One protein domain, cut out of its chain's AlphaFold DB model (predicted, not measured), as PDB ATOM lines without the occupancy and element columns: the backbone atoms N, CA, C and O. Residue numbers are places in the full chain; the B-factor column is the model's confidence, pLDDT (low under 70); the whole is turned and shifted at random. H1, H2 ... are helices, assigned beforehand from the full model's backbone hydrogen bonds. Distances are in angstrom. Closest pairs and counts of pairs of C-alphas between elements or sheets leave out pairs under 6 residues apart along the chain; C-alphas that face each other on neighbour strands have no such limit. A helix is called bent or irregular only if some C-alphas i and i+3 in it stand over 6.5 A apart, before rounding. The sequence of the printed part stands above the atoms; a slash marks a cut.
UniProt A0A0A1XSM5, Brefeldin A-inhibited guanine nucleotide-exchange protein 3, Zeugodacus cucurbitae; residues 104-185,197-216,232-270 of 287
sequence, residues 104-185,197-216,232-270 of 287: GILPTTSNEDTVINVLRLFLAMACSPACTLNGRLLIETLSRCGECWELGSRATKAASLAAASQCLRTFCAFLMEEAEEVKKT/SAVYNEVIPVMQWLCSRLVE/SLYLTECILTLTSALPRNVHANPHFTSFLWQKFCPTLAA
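AT A GLANCE: This is residues 104 to 185, 197 to 216 and 232 to 270 of the 287 residues of the protein "Brefeldin A-inhibited guanine nucleotide-exchange protein 3" of Zeugodacus cucurbitae (UniProt A0A0A1XSM5). A flat slab of helices is built along the long H3, with H1, H2, H4 and H5 completing an up-and-down bundle, in which each helix runs against the one before it. H7 runs beside H4, away from H1, and the short H6 lies between H5 and H7 along the chain. The printed part, all helix by class, has 141 residues with seven named helices, H1 to H7 in order, and no named strand. It is compact, with a radius of gyration of the C-alphas of 15.6 A and spans of 47 by 38 by 21 A.

HOW THE PARTS SIT: H3, residues 154 to 185, touches H1, residues 112 to 126, with residues 155 to 170 alone, the same way at a shallow tilt of 12 degrees; their closest C-alphas, of Leu 123 and Ala 163, are 4.3 A apart. H2, residues 135 to 151, forms a hairpin with H3, touching its residues 156 to 171 alone; the closest C-alphas, of Trp 149 and Lys 157, are 4.5 A apart. The hub is H4, residues 197 to 215, which touches H5, residues 232 to 245, with residues 207 to 214 alone; the closest C-alphas, of Leu 214 and Ser 232, are 5.8 A apart. H7, residues 254 to 270, touches H4, the same way at 15 degrees; the closest C-alphas, of Asn 201 and Phe 256, are 6.5 A apart. H6, residues 248 to 252, touches residues 197 to 200 of H4 alone; the closest C-alphas, of Ser 197 and Val 250, are 6.1 A apart. Every O i to N i+4 pair is within hydrogen-bond range in H1, H2, H3 and H5, against 9 of 15 in H4, 11 of 13 in H7 and 0 of 1 in H6, where 2 of 2 O i to N i+3 pairs are.

IN THESE COORDINATES: H1 begins at C-alpha 112 (297.789, 210.934, 373.398) and H7 ends at C-alpha 270 (326.297, 193.101, 363.692). H3 is 46.6 A long, H4 28.4 A and H2 24.4 A. H7 is irregular, with C-alphas 262 and 265 7.1 A apart.

THE WHOLE: The C-alphas of Asn 111 and Thr 185, the two farthest apart, are 49.1 A apart. Residues 186 to 196 and 217 to 231 are not printed, with C-alpha gaps of 14.2 A and 9.8 A. No link printed whole is long, and no printed residue has a pLDDT under 70.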
ATOM      1  N   GLY A 104     293.812 204.968 361.442       93.00
ATOM      2  CA  GLY A 104     293.900 206.434 361.451       93.00
ATOM      3  C   GLY A 104     294.396 207.056 362.765       93.00
ATOM      4  O   GLY A 104     294.719 208.247 362.794       93.00
ATOM      5  N   ILE A 105     294.471 206.273 363.848       96.06
ATOM      6  CA  ILE A 105     294.858 206.742 365.180       96.06
ATOM      7  C   ILE A 105     296.360 206.548 365.387       96.06
ATOM      8  O   ILE A 105     296.834 205.434 365.610       96.06
ATOM      9  N   LEU A 106     297.101 207.653 365.328       94.19
ATOM     10  CA  LEU A 106     298.550 207.711 365.499       94.19
ATOM     11  C   LEU A 106     298.955 208.881 366.402       94.19
ATOM     12  O   LEU A 106     298.205 209.859 366.481       94.19
ATOM     13  N   PRO A 107     300.153 208.846 367.028       93.88
ATOM     14  CA  PRO A 107     300.656 209.963 367.837       93.88
ATOM     15  C   PRO A 107     300.695 211.305 367.095       93.88
ATOM     16  O   PRO A 107     300.561 212.356 367.710       93.88
ATOM     17  N   THR A 108     300.859 211.282 365.771       92.19
ATOM     18  CA  THR A 108     300.924 212.481 364.920       92.19
ATOM     19  C   THR A 108     299.555 213.037 364.530       92.19
ATOM     20  O   THR A 108     299.455 214.206 364.166       92.19
ATOM     21  N   THR A 109     298.496 212.222 364.579       91.69
ATOM     22  CA  THR A 109     297.164 212.573 364.047       91.69
ATOM     23  C   THR A 109     296.084 212.686 365.117       91.69
ATOM     24  O   THR A 109     295.009 213.230 364.841       91.69
ATOM     25  N   SER A 110     296.341 212.144 366.306       94.19
ATOM     26  CA  SER A 110     295.365 211.932 367.374       94.19
ATOM     27  C   SER A 110     295.931 212.352 368.727       94.19
ATOM     28  O   SER A 110     297.141 212.452 368.903       94.19
ATOM     29  N   ASN A 111     295.052 212.609 369.698       93.75
ATOM     30  CA  ASN A 111     295.506 212.931 371.047       93.75
ATOM     31  C   ASN A 111     296.139 211.702 371.732       93.75
ATOM     32  O   ASN A 111     295.813 210.553 371.418       93.75
ATOM     33  N   GLU A 112     297.031 211.965 372.684       95.56
ATOM     34  CA  GLU A 112     297.789 210.934 373.398       95.56
ATOM     35  C   GLU A 112     296.873 209.910 374.083       95.56
ATOM     36  O   GLU A 112     297.080 208.705 373.943       95.56
ATOM     37  N   ASP A 113     295.812 210.372 374.749       96.25
ATOM     38  CA  ASP A 113     294.860 209.494 375.431       96.25
ATOM     39  C   ASP A 113     294.201 208.494 374.474       96.25
ATOM     40  O   ASP A 113     294.065 207.316 374.804       96.25
ATOM     41  N   THR A 114     293.804 208.921 373.273       96.88
ATOM     42  CA  THR A 114     293.179 208.035 372.277       96.88
ATOM     43  C   THR A 114     294.181 206.999 371.784       96.88
ATOM     44  O   THR A 114     293.838 205.821 371.708       96.88
ATOM     45  N   VAL A 115     295.428 207.404 371.519       97.81
ATOM     46  CA  VAL A 115     296.497 206.479 371.110       97.81
ATOM     47  C   VAL A 115     296.761 205.441 372.202       97.81
ATOM     48  O   VAL A 115     296.778 204.246 371.918       97.81
ATOM     49  N   ILE A 116     296.886 205.863 373.463       98.12
ATOM     50  CA  ILE A 116     297.071 204.948 374.598       98.12
ATOM     51  C   ILE A 116     295.883 203.989 374.726       98.12
ATOM     52  O   ILE A 116     296.084 202.803 374.987       98.12
ATOM     53  N   ASN A 117     294.648 204.457 374.528       98.00
ATOM     54  CA  ASN A 117     293.479 203.577 374.550       98.00
ATOM     55  C   ASN A 117     293.474 202.572 373.386       98.00
ATOM     56  O   ASN A 117     293.101 201.423 373.598       98.00
ATOM     57  N   VAL A 118     293.953 202.940 372.193       98.12
ATOM     58  CA  VAL A 118     294.156 201.979 371.092       98.12
ATOM     59  C   VAL A 118     295.220 200.937 371.439       98.12
ATOM     60  O   VAL A 118     294.999 199.744 371.247       98.12
ATOM     61  N   LEU A 119     296.334 201.338 372.047       98.56
ATOM     62  CA  LEU A 119     297.350 200.385 372.510       98.56
ATOM     63  C   LEU A 119     296.797 199.455 373.607       98.56
ATOM     64  O   LEU A 119     297.084 198.259 373.619       98.56
ATOM     65  N   ARG A 120     295.924 199.966 374.486       98.06
ATOM     66  CA  ARG A 120     295.180 199.144 375.456       98.06
ATOM     67  C   ARG A 120     294.187 198.192 374.791       98.06
ATOM     68  O   ARG A 120     293.957 197.121 375.345       98.06
ATOM     69  N   LEU A 121     293.612 198.538 373.637       97.62
ATOM     70  CA  LEU A 121     292.786 197.618 372.851       97.62
ATOM     71  C   LEU A 121     293.624 196.450 372.322       97.62
ATOM     72  O   LEU A 121     293.197 195.310 372.474       97.62
ATOM     73  N   PHE A 122     294.824 196.704 371.789       98.19
ATOM     74  CA  PHE A 122     295.729 195.632 371.349       98.19
ATOM     75  C   PHE A 122     296.159 194.729 372.508       98.19
ATOM     76  O   PHE A 122     296.127 193.507 372.387       98.19
ATOM     77  N   LEU A 123     296.477 195.323 373.661       98.19
ATOM     78  CA  LEU A 123     296.771 194.568 374.877       98.19
ATOM     79  C   LEU A 123     295.570 193.718 375.326       98.19
ATOM     80  O   LEU A 123     295.723 192.535 375.606       98.19
ATOM     81  N   ALA A 124     294.372 194.306 375.381       97.12
ATOM     82  CA  ALA A 124     293.157 193.605 375.792       97.12
ATOM     83  C   ALA A 124     292.788 192.469 374.830       97.12
ATOM     84  O   ALA A 124     292.349 191.417 375.284       97.12
ATOM     85  N   MET A 125     292.984 192.678 373.526       96.00
ATOM     86  CA  MET A 125     292.835 191.649 372.506       96.00
ATOM     87  C   MET A 125     293.812 190.504 372.767       96.00
ATOM     88  O   MET A 125     293.365 189.377 372.881       96.00
ATOM     89  N   ALA A 126     295.106 190.777 372.951       96.56
ATOM     90  CA  ALA A 126     296.099 189.737 373.222       96.56
ATOM     91  C   ALA A 126     295.845 188.971 374.536       96.56
ATOM     92  O   ALA A 126     296.207 187.809 374.657       96.56
ATOM     93  N   CYS A 127     295.194 189.589 375.522       94.88
ATOM     94  CA  CYS A 127     294.765 188.903 376.744       94.88
ATOM     95  C   CYS A 127     293.440 188.129 376.598       94.88
ATOM     96  O   CYS A 127     293.013 187.492 377.560       94.88
ATOM     97  N   SER A 128     292.754 188.228 375.458       91.56
ATOM     98  CA  SER A 128     291.468 187.571 375.235       91.56
ATOM     99  C   SER A 128     291.671 186.150 374.700       91.56
ATOM    100  O   SER A 128     292.479 185.966 373.789       91.56
ATOM    101  N   PRO A 129     290.901 185.151 375.172       78.50
ATOM    102  CA  PRO A 129     290.919 183.803 374.594       78.50
ATOM    103  C   PRO A 129     290.433 183.779 373.134       78.50
ATOM    104  O   PRO A 129     290.692 182.831 372.409       78.50
ATOM    105  N   ALA A 130     289.751 184.838 372.694       76.50
ATOM    106  CA  ALA A 130     289.301 185.048 371.323       76.50
ATOM    107  C   ALA A 130     290.420 185.435 370.337       76.50
ATOM    108  O   ALA A 130     290.155 185.649 369.154       76.50
ATOM    109  N   CYS A 131     291.639 185.663 370.824       87.31
ATOM    110  CA  CYS A 131     292.716 186.210 370.016       87.31
ATOM    111  C   CYS A 131     293.367 185.135 369.147       87.31
ATOM    112  O   CYS A 131     294.084 184.277 369.655       87.31
ATOM    113  N   THR A 132     293.193 185.236 367.832       88.50
ATOM    114  CA  THR A 132     293.911 184.415 366.851       88.50
ATOM    115  C   THR A 132     294.983 185.255 366.160       88.50
ATOM    116  O   THR A 132     294.690 186.180 365.407       88.50
ATOM    117  N   LEU A 133     296.258 184.965 366.429       91.56
ATOM    118  CA  LEU A 133     297.390 185.671 365.821       91.56
ATOM    119  C   LEU A 133     298.252 184.697 365.026       91.56
ATOM    120  O   LEU A 133     298.790 183.746 365.581       91.56
ATOM    121  N   ASN A 134     298.442 184.990 363.742       93.19
ATOM    122  CA  ASN A 134     299.480 184.371 362.920       93.19
ATOM    123  C   ASN A 134     300.696 185.308 362.788       93.19
ATOM    124  O   ASN A 134     300.665 186.459 363.248       93.19
ATOM    125  N   GLY A 135     301.769 184.836 362.143       96.00
ATOM    126  CA  GLY A 135     302.989 185.632 361.992       96.00
ATOM    127  C   GLY A 135     302.757 186.976 361.283       96.00
ATOM    128  O   GLY A 135     303.332 187.992 361.679       96.00
ATOM    129  N   ARG A 136     301.867 187.019 360.282       96.25
ATOM    130  CA  ARG A 136     301.555 188.228 359.501       96.25
ATOM    131  C   ARG A 136     300.865 189.299 360.350       96.25
ATOM    132  O   ARG A 136     301.320 190.442 360.380       96.25
ATOM    133  N   LEU A 137     299.797 188.933 361.055       96.94
ATOM    134  CA  LEU A 137     299.037 189.848 361.916       96.94
ATOM    135  C   LEU A 137     299.860 190.322 363.115       96.94
ATOM    136  O   LEU A 137     299.735 191.473 363.546       96.94
ATOM    137  N   LEU A 138     300.745 189.464 363.630       98.12
ATOM    138  CA  LEU A 138     301.690 189.854 364.666       98.12
ATOM    139  C   LEU A 138     302.659 190.925 364.154       98.12
ATOM    140  O   LEU A 138     302.809 191.950 364.813       98.12
ATOM    141  N   ILE A 139     303.266 190.737 362.977       98.19
ATOM    142  CA  ILE A 139     304.155 191.738 362.360       98.19
ATOM    143  C   ILE A 139     303.432 193.077 362.180       98.19
ATOM    144  O   ILE A 139     303.982 194.120 362.530       98.19
ATOM    145  N   GLU A 140     302.191 193.064 361.689       97.75
ATOM    146  CA  GLU A 140     301.396 194.285 361.519       97.75
ATOM    147  C   GLU A 140     301.142 194.989 362.864       97.75
ATOM    148  O   GLU A 140     301.354 196.199 362.993       97.75
ATOM    149  N   THR A 141     300.800 194.227 363.906       97.94
ATOM    150  CA  THR A 141     300.606 194.752 365.267       97.94
ATOM    151  C   THR A 141     301.892 195.343 365.850       97.94
ATOM    152  O   THR A 141     301.873 196.440 366.418       97.94
ATOM    153  N   LEU A 142     303.024 194.649 365.692       98.12
ATOM    154  CA  LEU A 142     304.337 195.132 366.125       98.12
ATOM    155  C   LEU A 142     304.741 196.398 365.370       98.12
ATOM    156  O   LEU A 142     305.216 197.350 365.979       98.12
ATOM    157  N   SER A 143     304.496 196.456 364.062       96.88
ATOM    158  CA  SER A 143     304.760 197.652 363.263       96.88
ATOM    159  C   SER A 143     303.975 198.856 363.790       96.88
ATOM    160  O   SER A 143     304.548 199.928 363.978       96.88
ATOM    161  N   ARG A 144     302.684 198.677 364.108       96.69
ATOM    162  CA  ARG A 144     301.846 199.734 364.698       96.69
ATOM    163  C   ARG A 144     302.314 200.158 366.088       96.69
ATOM    164  O   ARG A 144     302.367 201.351 366.381       96.69
ATOM    165  N   CYS A 145     302.685 199.208 366.943       97.88
ATOM    166  CA  CYS A 145     303.231 199.519 368.265       97.88
ATOM    167  C   CYS A 145     304.577 200.258 368.164       97.88
ATOM    168  O   CYS A 145     304.806 201.194 368.933       97.88
ATOM    169  N   GLY A 146     305.427 199.872 367.208       96.19
ATOM    170  CA  GLY A 146     306.710 200.505 366.906       96.19
ATOM    171  C   GLY A 146     306.563 201.944 366.410       96.19
ATOM    172  O   GLY A 146     307.238 202.832 366.920       96.19
ATOM    173  N   GLU A 147     305.616 202.211 365.509       94.31
ATOM    174  CA  GLU A 147     305.296 203.575 365.058       94.31
ATOM    175  C   GLU A 147     304.834 204.457 366.235       94.31
ATOM    176  O   GLU A 147     305.323 205.574 366.435       94.31
ATOM    177  N   CYS A 148     303.957 203.921 367.092       95.88
ATOM    178  CA  CYS A 148     303.539 204.591 368.323       95.88
ATOM    179  C   CYS A 148     304.697 204.806 369.310       95.88
ATOM    180  O   CYS A 148     304.724 205.807 370.025       95.88
ATOM    181  N   TRP A 149     305.657 203.883 369.360       95.12
ATOM    182  CA  TRP A 149     306.840 203.997 370.203       95.12
ATOM    183  C   TRP A 149     307.776 205.105 369.713       95.12
ATOM    184  O   TRP A 149     308.230 205.918 370.514       95.12
ATOM    185  N   GLU A 150     308.066 205.165 368.416       92.06
ATOM    186  CA  GLU A 150     308.989 206.150 367.846       92.06
ATOM    187  C   GLU A 150     308.469 207.583 367.998       92.06
ATOM    188  O   GLU A 150     309.222 208.477 368.390       92.06
ATOM    189  N   LEU A 151     307.177 207.782 367.731       91.88
ATOM    190  CA  LEU A 151     306.544 209.102 367.663       91.88
ATOM    191  C   LEU A 151     305.879 209.527 368.981       91.88
ATOM    192  O   LEU A 151     305.458 210.673 369.125       91.88
ATOM    193  N   GLY A 152     305.742 208.605 369.934       92.19
ATOM    194  CA  GLY A 152     304.975 208.802 371.157       92.19
ATOM    195  C   GLY A 152     305.759 209.361 372.346       92.19
ATOM    196  O   GLY A 152     306.991 209.355 372.418       92.19
ATOM    197  N   SER A 153     304.996 209.797 373.348       94.69
ATOM    198  CA  SER A 153     305.491 210.172 374.676       94.69
ATOM    199  C   SER A 153     306.045 208.965 375.452       94.69
ATOM    200  O   SER A 153     305.926 207.812 375.036       94.69
ATOM    201  N   ARG A 154     306.571 209.197 376.664       95.06
ATOM    202  CA  ARG A 154     306.954 208.110 377.584       95.06
ATOM    203  C   ARG A 154     305.787 207.162 377.897       95.06
ATOM    204  O   ARG A 154     305.993 205.953 377.941       95.06
ATOM    205  N   ALA A 155     304.585 207.697 378.118       96.81
ATOM    206  CA  ALA A 155     303.409 206.887 378.425       96.81
ATOM    207  C   ALA A 155     302.971 206.055 377.210       96.81
ATOM    208  O   ALA A 155     302.685 204.867 377.349       96.81
ATOM    209  N   THR A 156     303.015 206.654 376.016       97.12
ATOM    210  CA  THR A 156     302.729 205.955 374.756       97.12
ATOM    211  C   THR A 156     303.737 204.833 374.515       97.12
ATOM    212  O   THR A 156     303.334 203.707 374.254       97.12
ATOM    213  N   LYS A 157     305.039 205.092 374.706       97.00
ATOM    214  CA  LYS A 157     306.104 204.079 374.620       97.00
ATOM    215  C   LYS A 157     305.858 202.898 375.564       97.00
ATOM    216  O   LYS A 157     305.910 201.748 375.138       97.00
ATOM    217  N   ALA A 158     305.533 203.166 376.828       97.56
ATOM    218  CA  ALA A 158     305.228 202.111 377.794       97.56
ATOM    219  C   ALA A 158     304.009 201.270 377.370       97.56
ATOM    220  O   ALA A 158     304.060 200.041 377.428       97.56
ATOM    221  N   ALA A 159     302.937 201.915 376.898       98.38
ATOM    222  CA  ALA A 159     301.750 201.224 376.397       98.38
ATOM    223  C   ALA A 159     302.042 200.402 375.127       98.38
ATOM    224  O   ALA A 159     301.582 199.266 375.024       98.38
ATOM    225  N   SER A 160     302.845 200.939 374.201       98.19
ATOM    226  CA  SER A 160     303.278 200.250 372.980       98.19
ATOM    227  C   SER A 160     304.040 198.978 373.301       98.19
ATOM    228  O   SER A 160     303.752 197.928 372.731       98.19
ATOM    229  N   LEU A 161     305.000 199.060 374.224       97.94
ATOM    230  CA  LEU A 161     305.794 197.904 374.609       97.94
ATOM    231  C   LEU A 161     304.945 196.866 375.345       97.94
ATOM    232  O   LEU A 161     305.036 195.688 375.030       97.94
ATOM    233  N   ALA A 162     304.064 197.287 376.255       98.56
ATOM    234  CA  ALA A 162     303.155 196.367 376.936       98.56
ATOM    235  C   ALA A 162     302.266 195.595 375.944       98.56
ATOM    236  O   ALA A 162     302.161 194.372 376.036       98.56
ATOM    237  N   ALA A 163     301.669 196.291 374.970       98.56
ATOM    238  CA  ALA A 163     300.836 195.675 373.941       98.56
ATOM    239  C   ALA A 163     301.638 194.719 373.043       98.56
ATOM    240  O   ALA A 163     301.252 193.560 372.886       98.56
ATOM    241  N   ALA A 164     302.774 195.173 372.506       98.50
ATOM    242  CA  ALA A 164     303.648 194.371 371.651       98.50
ATOM    243  C   ALA A 164     304.153 193.109 372.364       98.50
ATOM    244  O   ALA A 164     304.036 192.002 371.836       98.50
ATOM    245  N   SER A 165     304.657 193.259 373.593       98.38
ATOM    246  CA  SER A 165     305.170 192.147 374.387       98.38
ATOM    247  C   SER A 165     304.082 191.134 374.722       98.38
ATOM    248  O   SER A 165     304.337 189.930 374.673       98.38
ATOM    249  N   GLN A 166     302.859 191.582 375.023       98.31
ATOM    250  CA  GLN A 166     301.754 190.658 375.256       98.31
ATOM    251  C   GLN A 166     301.336 189.929 373.974       98.31
ATOM    252  O   GLN A 166     301.101 188.724 374.028       98.31
ATOM    253  N   CYS A 167     301.302 190.602 372.818       98.19
ATOM    254  CA  CYS A 167     301.004 189.955 371.534       98.19
ATOM    255  C   CYS A 167     302.034 188.868 371.197       98.19
ATOM    256  O   CYS A 167     301.651 187.765 370.819       98.19
ATOM    257  N   LEU A 168     303.326 189.139 371.411       98.38
ATOM    258  CA  LEU A 168     304.404 188.157 371.234       98.38
ATOM    259  C   LEU A 168     304.225 186.935 372.139       98.38
ATOM    260  O   LEU A 168     304.318 185.802 371.676       98.38
ATOM    261  N   ARG A 169     303.941 187.155 373.429       97.75
ATOM    262  CA  ARG A 169     303.707 186.066 374.393       97.75
ATOM    263  C   ARG A 169     302.495 185.226 374.014       97.75
ATOM    264  O   ARG A 169     302.558 184.005 374.096       97.75
ATOM    265  N   THR A 170     301.423 185.883 373.587       96.69
ATOM    266  CA  THR A 170     300.175 185.234 373.169       96.69
ATOM    267  C   THR A 170     300.393 184.401 371.913       96.69
ATOM    268  O   THR A 170     299.988 183.248 371.872       96.69
ATOM    269  N   PHE A 171     301.120 184.931 370.930       97.00
ATOM    270  CA  PHE A 171     301.518 184.185 369.738       97.00
ATOM    271  C   PHE A 171     302.358 182.948 370.078       97.00
ATOM    272  O   PHE A 171     302.067 181.856 369.601       97.00
ATOM    273  N   CYS A 172     303.361 183.073 370.955       96.19
ATOM    274  CA  CYS A 172     304.130 181.909 371.406       96.19
ATOM    275  C   CYS A 172     303.256 180.885 372.142       96.19
ATOM    276  O   CYS A 172     303.444 179.687 371.948       96.19
ATOM    277  N   ALA A 173     302.315 181.341 372.975       94.75
ATOM    278  CA  ALA A 173     301.372 180.473 373.675       94.75
ATOM    279  C   ALA A 173     300.469 179.706 372.704       94.75
ATOM    280  O   ALA A 173     300.346 178.493 372.839       94.75
ATOM    281  N   PHE A 174     299.947 180.387 371.683       93.25
ATOM    282  CA  PHE A 174     299.176 179.768 370.610       93.25
ATOM    283  C   PHE A 174     299.981 178.672 369.898       93.25
ATOM    284  O   PHE A 174     299.535 177.535 369.808       93.25
ATOM    285  N   LEU A 175     301.225 178.954 369.493       93.56
ATOM    286  CA  LEU A 175     302.077 177.940 368.856       93.56
ATOM    287  C   LEU A 175     302.413 176.759 369.779       93.56
ATOM    288  O   LEU A 175     302.644 175.649 369.303       93.56
ATOM    289  N   MET A 176     302.490 176.982 371.094       92.62
ATOM    290  CA  MET A 176     302.668 175.901 372.067       92.62
ATOM    291  C   MET A 176     301.435 175.005 372.147       92.62
ATOM    292  O   MET A 176     301.589 173.787 372.148       92.62
ATOM    293  N   GLU A 177     300.242 175.590 372.193       91.69
ATOM    294  CA  GLU A 177     298.979 174.852 372.205       91.69
ATOM    295  C   GLU A 177     298.802 174.038 370.918       91.69
ATOM    296  O   GLU A 177     298.608 172.826 370.990       91.69
ATOM    297  N   GLU A 178     299.028 174.655 369.757       90.31
ATOM    298  CA  GLU A 178     298.993 173.980 368.454       90.31
ATOM    299  C   GLU A 178     300.001 172.821 368.378       90.31
ATOM    300  O   GLU A 178     299.678 171.728 367.910       90.31
ATOM    301  N   ALA A 179     301.226 173.010 368.889       90.75
ATOM    302  CA  ALA A 179     302.222 171.940 368.939       90.75
ATOM    303  C   ALA A 179     301.760 170.747 369.794       90.75
ATOM    304  O   ALA A 179     302.089 169.605 369.469       90.75
ATOM    305  N   GLU A 180     301.046 170.991 370.896       89.62
ATOM    306  CA  GLU A 180     300.506 169.939 371.763       89.62
ATOM    307  C   GLU A 180     299.272 169.261 371.154       89.62
ATOM    308  O   GLU A 180     299.149 168.039 371.235       89.62
ATOM    309  N   GLU A 181     298.390 169.999 370.483       88.81
ATOM    310  CA  GLU A 181     297.236 169.421 369.783       88.81
ATOM    311  C   GLU A 181     297.664 168.530 368.612       88.81
ATOM    312  O   GLU A 181     297.159 167.412 368.454       88.81
ATOM    313  N   VAL A 182     298.690 168.941 367.860       87.50
ATOM    314  CA  VAL A 182     299.319 168.092 366.835       87.50
ATOM    315  C   VAL A 182     299.867 166.800 367.457       87.50
ATOM    316  O   VAL A 182     299.813 165.749 366.821       87.50
ATOM    317  N   LYS A 183     300.327 166.825 368.720       85.38
ATOM    318  CA  LYS A 183     300.755 165.606 369.433       85.38
ATOM    319  C   LYS A 183     299.627 164.683 369.829       85.38
ATOM    320  O   LYS A 183     299.771 163.469 369.712       85.38
ATOM    321  N   LYS A 184     298.516 165.242 370.297       86.19
ATOM    322  CA  LYS A 184     297.357 164.457 370.736       86.19
ATOM    323  C   LYS A 184     296.627 163.795 369.571       86.19
ATOM    324  O   LYS A 184     296.097 162.701 369.731       86.19
ATOM    325  N   THR A 185     296.586 164.461 368.421       84.50
ATOM    326  CA  THR A 185     295.824 164.016 367.244       84.50
ATOM    327  C   THR A 185     296.596 163.053 366.340       84.50
ATOM    328  O   THR A 185     296.001 162.415 365.471       84.50
ATOM    329  N   SER A 197     307.084 170.187 366.031       86.56
ATOM    330  CA  SER A 197     307.895 171.409 366.021       86.56
ATOM    331  C   SER A 197     307.732 172.262 364.754       86.56
ATOM    332  O   SER A 197     308.196 173.404 364.732       86.56
ATOM    333  N   ALA A 198     307.075 171.748 363.705       89.62
ATOM    334  CA  ALA A 198     306.887 172.463 362.442       89.62
ATOM    335  C   ALA A 198     306.004 173.714 362.588       89.62
ATOM    336  O   ALA A 198     306.213 174.674 361.850       89.62
ATOM    337  N   VAL A 199     305.098 173.755 363.577       91.00
ATOM    338  CA  VAL A 199     304.270 174.944 363.867       91.00
ATOM    339  C   VAL A 199     305.127 176.181 364.161       91.00
ATOM    340  O   VAL A 199     304.759 177.300 363.818       91.00
ATOM    341  N   TYR A 200     306.338 175.994 364.701       93.38
ATOM    342  CA  TYR A 200     307.263 177.093 364.976       93.38
ATOM    343  C   TYR A 200     307.891 177.716 363.719       93.38
ATOM    344  O   TYR A 200     308.607 178.710 363.836       93.38
ATOM    345  N   ASN A 201     307.619 177.197 362.517       93.88
ATOM    346  CA  ASN A 201     308.004 177.870 361.273       93.88
ATOM    347  C   ASN A 201     307.389 179.275 361.168       93.88
ATOM    348  O   ASN A 201     308.038 180.171 360.630       93.88
ATOM    349  N   GLU A 202     306.213 179.496 361.765       94.38
ATOM    350  CA  GLU A 202     305.543 180.805 361.844       94.38
ATOM    351  C   GLU A 202     306.379 181.876 362.570       94.38
ATOM    352  O   GLU A 202     306.210 183.074 362.348       94.38
ATOM    353  N   VAL A 203     307.331 181.472 363.417       95.50
ATOM    354  CA  VAL A 203     308.214 182.387 364.158       95.50
ATOM    355  C   VAL A 203     309.271 183.018 363.248       95.50
ATOM    356  O   VAL A 203     309.680 184.162 363.461       95.50
ATOM    357  N   ILE A 204     309.726 182.283 362.229       95.44
ATOM    358  CA  ILE A 204     310.819 182.684 361.335       95.44
ATOM    359  C   ILE A 204     310.540 184.031 360.647       95.44
ATOM    360  O   ILE A 204     311.390 184.919 360.766       95.44
ATOM    361  N   PRO A 205     309.393 184.253 359.967       96.38
ATOM    362  CA  PRO A 205     309.118 185.541 359.329       96.38
ATOM    363  C   PRO A 205     309.053 186.699 360.335       96.38
ATOM    364  O   PRO A 205     309.526 187.792 360.028       96.38
ATOM    365  N   VAL A 206     308.552 186.462 361.553       97.50
ATOM    366  CA  VAL A 206     308.480 187.477 362.619       97.50
ATOM    367  C   VAL A 206     309.879 187.876 363.088       97.50
ATOM    368  O   VAL A 206     310.207 189.063 363.130       97.50
ATOM    369  N   MET A 207     310.737 186.897 363.396       95.69
ATOM    370  CA  MET A 207     312.128 187.159 363.780       95.69
ATOM    371  C   MET A 207     312.905 187.822 362.646       95.69
ATOM    372  O   MET A 207     313.671 188.752 362.889       95.69
ATOM    373  N   GLN A 208     312.699 187.375 361.406       94.75
ATOM    374  CA  GLN A 208     313.348 187.962 360.241       94.75
ATOM    375  C   GLN A 208     312.954 189.432 360.066       94.75
ATOM    376  O   GLN A 208     313.836 190.256 359.833       94.75
ATOM    377  N   TRP A 209     311.671 189.768 360.227       96.00
ATOM    378  CA  TRP A 209     311.189 191.149 360.164       96.00
ATOM    379  C   TRP A 209     311.789 192.027 361.275       96.00
ATOM    380  O   TRP A 209     312.298 193.116 360.998       96.00
ATOM    381  N   LEU A 210     311.810 191.536 362.523       94.81
ATOM    382  CA  LEU A 210     312.436 192.241 363.651       94.81
ATOM    383  C   LEU A 210     313.923 192.516 363.386       94.81
ATOM    384  O   LEU A 210     314.402 193.632 363.576       94.81
ATOM    385  N   CYS A 211     314.644 191.507 362.897       91.62
ATOM    386  CA  CYS A 211     316.054 191.606 362.542       91.62
ATOM    387  C   CYS A 211     316.313 192.577 361.385       91.62
ATOM    388  O   CYS A 211     317.253 193.368 361.467       91.62
ATOM    389  N   SER A 212     315.491 192.556 360.329       90.94
ATOM    390  CA  SER A 212     315.655 193.489 359.210       90.94
ATOM    391  C   SER A 212     315.450 194.934 359.649       90.94
ATOM    392  O   SER A 212     316.222 195.800 359.252       90.94
ATOM    393  N   ARG A 213     314.467 195.183 360.524       89.31
ATOM    394  CA  ARG A 213     314.199 196.514 361.081       89.31
ATOM    395  C   ARG A 213     315.308 196.992 362.019       89.31
ATOM    396  O   ARG A 213     315.559 198.187 362.098       89.31
ATOM    397  N   LEU A 214     315.986 196.073 362.711       86.94
ATOM    398  CA  LEU A 214     317.061 196.407 363.651       86.94
ATOM    399  C   LEU A 214     318.333 196.898 362.943       86.94
ATOM    400  O   LEU A 214     319.059 197.719 363.497       86.94
ATOM    401  N   VAL A 215     318.609 196.388 361.739       82.12
ATOM    402  CA  VAL A 215     319.823 196.708 360.961       82.12
ATOM    403  C   VAL A 215     319.560 197.731 359.856       82.12
ATOM    404  O   VAL A 215     320.492 198.159 359.178       82.12
ATOM    405  N   GLU A 216     318.311 198.160 359.679       75.31
ATOM    406  CA  GLU A 216     317.961 199.169 358.686       75.31
ATOM    407  C   GLU A 216     318.759 200.462 358.948       75.31
ATOM    408  O   GLU A 216     318.636 201.061 360.024       75.31
ATOM    409  N   SER A 232     315.835 200.866 368.017       85.50
ATOM    410  CA  SER A 232     316.657 199.704 368.376       85.50
ATOM    411  C   SER A 232     316.283 199.131 369.746       85.50
ATOM    412  O   SER A 232     316.202 197.911 369.878       85.50
ATOM    413  N   LEU A 233     315.977 199.974 370.741       90.06
ATOM    414  CA  LEU A 233     315.497 199.520 372.050       90.06
ATOM    415  C   LEU A 233     314.167 198.758 371.938       90.06
ATOM    416  O   LEU A 233     314.070 197.641 372.434       90.06
ATOM    417  N   TYR A 234     313.172 199.313 371.239       95.00
ATOM    418  CA  TYR A 234     311.880 198.645 371.032       95.00
ATOM    419  C   TYR A 234     312.030 197.280 370.349       95.00
ATOM    420  O   TYR A 234     311.478 196.282 370.812       95.00
ATOM    421  N   LEU A 235     312.808 197.228 369.266       94.75
ATOM    422  CA  LEU A 235     313.036 195.997 368.511       94.75
ATOM    423  C   LEU A 235     313.797 194.959 369.340       94.75
ATOM    424  O   LEU A 235     313.443 193.783 369.314       94.75
ATOM    425  N   THR A 236     314.798 195.385 370.114       92.94
ATOM    426  CA  THR A 236     315.564 194.492 370.996       92.94
ATOM    427  C   THR A 236     314.681 193.911 372.099       92.94
ATOM    428  O   THR A 236     314.746 192.712 372.354       92.94
ATOM    429  N   GLU A 237     313.798 194.713 372.698       95.44
ATOM    430  CA  GLU A 237     312.818 194.234 373.684       95.44
ATOM    431  C   GLU A 237     311.805 193.252 373.073       95.44
ATOM    432  O   GLU A 237     311.451 192.245 373.695       95.44
ATOM    433  N   CYS A 238     311.367 193.489 371.832       97.69
ATOM    434  CA  CYS A 238     310.514 192.547 371.102       97.69
ATOM    435  C   CYS A 238     311.243 191.226 370.825       97.69
ATOM    436  O   CYS A 238     310.689 190.154 371.064       97.69
ATOM    437  N   ILE A 239     312.502 191.283 370.377       96.06
ATOM    438  CA  ILE A 239     313.342 190.097 370.156       96.06
ATOM    439  C   ILE A 239     313.543 189.330 371.468       96.06
ATOM    440  O   ILE A 239     313.377 188.110 371.500       96.06
ATOM    441  N   LEU A 240     313.858 190.026 372.562       96.12
ATOM    442  CA  LEU A 240     314.018 189.426 373.886       96.12
ATOM    443  C   LEU A 240     312.717 188.766 374.359       96.12
ATOM    444  O   LEU A 240     312.729 187.635 374.845       96.12
ATOM    445  N   THR A 241     311.579 189.438 374.187       98.25
ATOM    446  CA  THR A 241     310.275 188.890 374.572       98.25
ATOM    447  C   THR A 241     309.928 187.649 373.757       98.25
ATOM    448  O   THR A 241     309.542 186.638 374.336       98.25
ATOM    449  N   LEU A 242     310.109 187.691 372.436       97.19
ATOM    450  CA  LEU A 242     309.846 186.555 371.556       97.19
ATOM    451  C   LEU A 242     310.734 185.362 371.926       97.19
ATOM    452  O   LEU A 242     310.229 184.282 372.209       97.19
ATOM    453  N   THR A 243     312.049 185.567 372.005       94.50
ATOM    454  CA  THR A 243     313.008 184.493 372.316       94.50
ATOM    455  C   THR A 243     312.820 183.902 373.712       94.50
ATOM    456  O   THR A 243     312.978 182.697 373.876       94.50
ATOM    457  N   SER A 244     312.439 184.711 374.707       96.06
ATOM    458  CA  SER A 244     312.152 184.231 376.068       96.06
ATOM    459  C   SER A 244     310.791 183.546 376.219       96.06
ATOM    460  O   SER A 244     310.620 182.746 377.137       96.06
ATOM    461  N   ALA A 245     309.824 183.855 375.351       96.62
ATOM    462  CA  ALA A 245     308.501 183.234 375.360       96.62
ATOM    463  C   ALA A 245     308.443 181.923 374.560       96.62
ATOM    464  O   ALA A 245     307.525 181.130 374.766       96.62
ATOM    465  N   LEU A 246     309.392 181.690 373.648       94.69
ATOM    466  CA  LEU A 246     309.470 180.439 372.897       94.69
ATOM    467  C   LEU A 246     309.864 179.265 373.808       94.69
ATOM    468  O   LEU A 246     310.754 179.394 374.654       94.69
ATOM    469  N   PRO A 247     309.250 178.088 373.626       91.88
ATOM    470  CA  PRO A 247     309.575 176.914 374.420       91.88
ATOM    471  C   PRO A 247     310.877 176.257 373.949       91.88
ATOM    472  O   PRO A 247     311.275 176.352 372.790       91.88
ATOM    473  N   ARG A 248     311.537 175.502 374.834       87.44
ATOM    474  CA  ARG A 248     312.839 174.864 374.541       87.44
ATOM    475  C   ARG A 248     312.787 173.846 373.398       87.44
ATOM    476  O   ARG A 248     313.784 173.633 372.716       87.44
ATOM    477  N   ASN A 249     311.644 173.202 373.177       84.75
ATOM    478  CA  ASN A 249     311.469 172.236 372.090       84.75
ATOM    479  C   ASN A 249     311.453 172.889 370.700       84.75
ATOM    480  O   ASN A 249     311.531 172.154 369.716       84.75
ATOM    481  N   VAL A 250     311.419 174.224 370.596       89.00
ATOM    482  CA  VAL A 250     311.582 174.942 369.322       89.00
ATOM    483  C   VAL A 250     312.871 174.532 368.595       89.00
ATOM    484  O   VAL A 250     312.909 174.475 367.369       89.00
ATOM    485  N   HIS A 251     313.918 174.151 369.336       86.56
ATOM    486  CA  HIS A 251     315.191 173.692 368.775       86.56
ATOM    487  C   HIS A 251     315.104 172.352 368.031       86.56
ATOM    488  O   HIS A 251     316.007 172.031 367.264       86.56
ATOM    489  N   ALA A 252     314.035 171.573 368.226       88.25
ATOM    490  CA  ALA A 252     313.802 170.356 367.449       88.25
ATOM    491  C   ALA A 252     313.422 170.654 365.988       88.25
ATOM    492  O   ALA A 252     313.483 169.756 365.148       88.25
ATOM    493  N   ASN A 253     313.056 171.905 365.678       90.81
ATOM    494  CA  ASN A 253     312.757 172.339 364.324       90.81
ATOM    495  C   ASN A 253     314.065 172.688 363.567       90.81
ATOM    496  O   ASN A 253     314.755 173.657 363.921       90.81
ATOM    497  N   PRO A 254     314.421 171.944 362.499       91.25
ATOM    498  CA  PRO A 254     315.647 172.183 361.738       91.25
ATOM    499  C   PRO A 254     315.626 173.506 360.956       91.25
ATOM    500  O   PRO A 254     316.669 174.141 360.798       91.25
ATOM    501  N   HIS A 255     314.456 173.967 360.503       93.31
ATOM    502  CA  HIS A 255     314.322 175.252 359.813       93.31
ATOM    503  C   HIS A 255     314.595 176.411 360.773       93.31
ATOM    504  O   HIS A 255     315.344 177.331 360.441       93.31
ATOM    505  N   PHE A 256     314.047 176.334 361.988       92.81
ATOM    506  CA  PHE A 256     314.268 177.340 363.021       92.81
ATOM    507  C   PHE A 256     315.744 177.418 363.432       92.81
ATOM    508  O   PHE A 256     316.333 178.498 363.451       92.81
ATOM    509  N   THR A 257     316.378 176.274 363.709       92.69
ATOM    510  CA  THR A 257     317.800 176.237 364.092       92.69
ATOM    511  C   THR A 257     318.724 176.696 362.963       92.69
ATOM    512  O   THR A 257     319.658 177.455 363.220       92.69
ATOM    513  N   SER A 258     318.446 176.316 361.713       94.31
ATOM    514  CA  SER A 258     319.178 176.817 360.545       94.31
ATOM    515  C   SER A 258     319.063 178.340 360.418       94.31
ATOM    516  O   SER A 258     320.083 179.021 360.287       94.31
ATOM    517  N   PHE A 259     317.851 178.892 360.551       94.00
ATOM    518  CA  PHE A 259     317.624 180.338 360.542       94.00
ATOM    519  C   PHE A 259     318.398 181.059 361.654       94.00
ATOM    520  O   PHE A 259     319.016 182.098 361.393       94.00
ATOM    521  N   LEU A 260     318.406 180.505 362.872       92.44
ATOM    522  CA  LEU A 260     319.120 181.100 364.001       92.44
ATOM    523  C   LEU A 260     320.609 181.289 363.694       92.44
ATOM    524  O   LEU A 260     321.142 182.388 363.843       92.44
ATOM    525  N   TRP A 261     321.267 180.228 363.226       91.94
ATOM    526  CA  TRP A 261     322.704 180.245 362.958       91.94
ATOM    527  C   TRP A 261     323.080 181.056 361.725       91.94
ATOM    528  O   TRP A 261     324.090 181.757 361.738       91.94
ATOM    529  N   GLN A 262     322.286 180.965 360.659       92.94
ATOM    530  CA  GLN A 262     322.640 181.565 359.375       92.94
ATOM    531  C   GLN A 262     322.251 183.041 359.270       92.94
ATOM    532  O   GLN A 262     322.888 183.776 358.519       92.94
ATOM    533  N   LYS A 263     321.206 183.479 359.984       89.81
ATOM    534  CA  LYS A 263     320.668 184.842 359.858       89.81
ATOM    535  C   LYS A 263     320.591 185.564 361.194       89.81
ATOM    536  O   LYS A 263     321.242 186.589 361.355       89.81
ATOM    537  N   PHE A 264     319.846 185.029 362.159       91.31
ATOM    538  CA  PHE A 264     319.543 185.750 363.399       91.31
ATOM    539  C   PHE A 264     320.798 186.133 364.200       91.31
ATOM    540  O   PHE A 264     321.009 187.312 364.485       91.31
ATOM    541  N   CYS A 265     321.648 185.157 364.538       91.06
ATOM    542  CA  CYS A 265     322.849 185.388 365.341       91.06
ATOM    543  C   CYS A 265     323.839 186.349 364.651       91.06
ATOM    544  O   CYS A 265     324.265 187.305 365.305       91.06
ATOM    545  N   PRO A 266     324.174 186.183 363.351       90.25
ATOM    546  CA  PRO A 266     324.985 187.160 362.622       90.25
ATOM    547  C   PRO A 266     324.397 188.576 362.627       90.25
ATOM    548  O   PRO A 266     325.126 189.538 362.870       90.25
ATOM    549  N   THR A 267     323.086 188.721 362.399       88.00
ATOM    550  CA  THR A 267     322.420 190.032 362.400       88.00
ATOM    551  C   THR A 267     322.486 190.696 363.772       88.00
ATOM    552  O   THR A 267     322.807 191.878 363.861       88.00
ATOM    553  N   LEU A 268     322.238 189.945 364.847       86.25
ATOM    554  CA  LEU A 268     322.305 190.470 366.209       86.25
ATOM    555  C   LEU A 268     323.735 190.891 366.587       86.25
ATOM    556  O   LEU A 268     323.927 191.962 367.160       86.25
ATOM    557  N   ALA A 269     324.738 190.087 366.219       85.44
ATOM    558  CA  ALA A 269     326.146 190.414 366.438       85.44
ATOM    559  C   ALA A 269     326.577 191.683 365.680       85.44
ATOM    560  O   ALA A 269     327.346 192.487 366.205       85.44
ATOM    561  N   ALA A 270     326.061 191.885 364.463       83.31
ATOM    562  CA  ALA A 270     326.297 193.101 363.692       83.31
ATOM    563  C   ALA A 270     325.601 194.326 364.313       83.31
ATOM    564  O   ALA A 270     326.214 195.387 364.411       83.31
TER     565      ALA A 270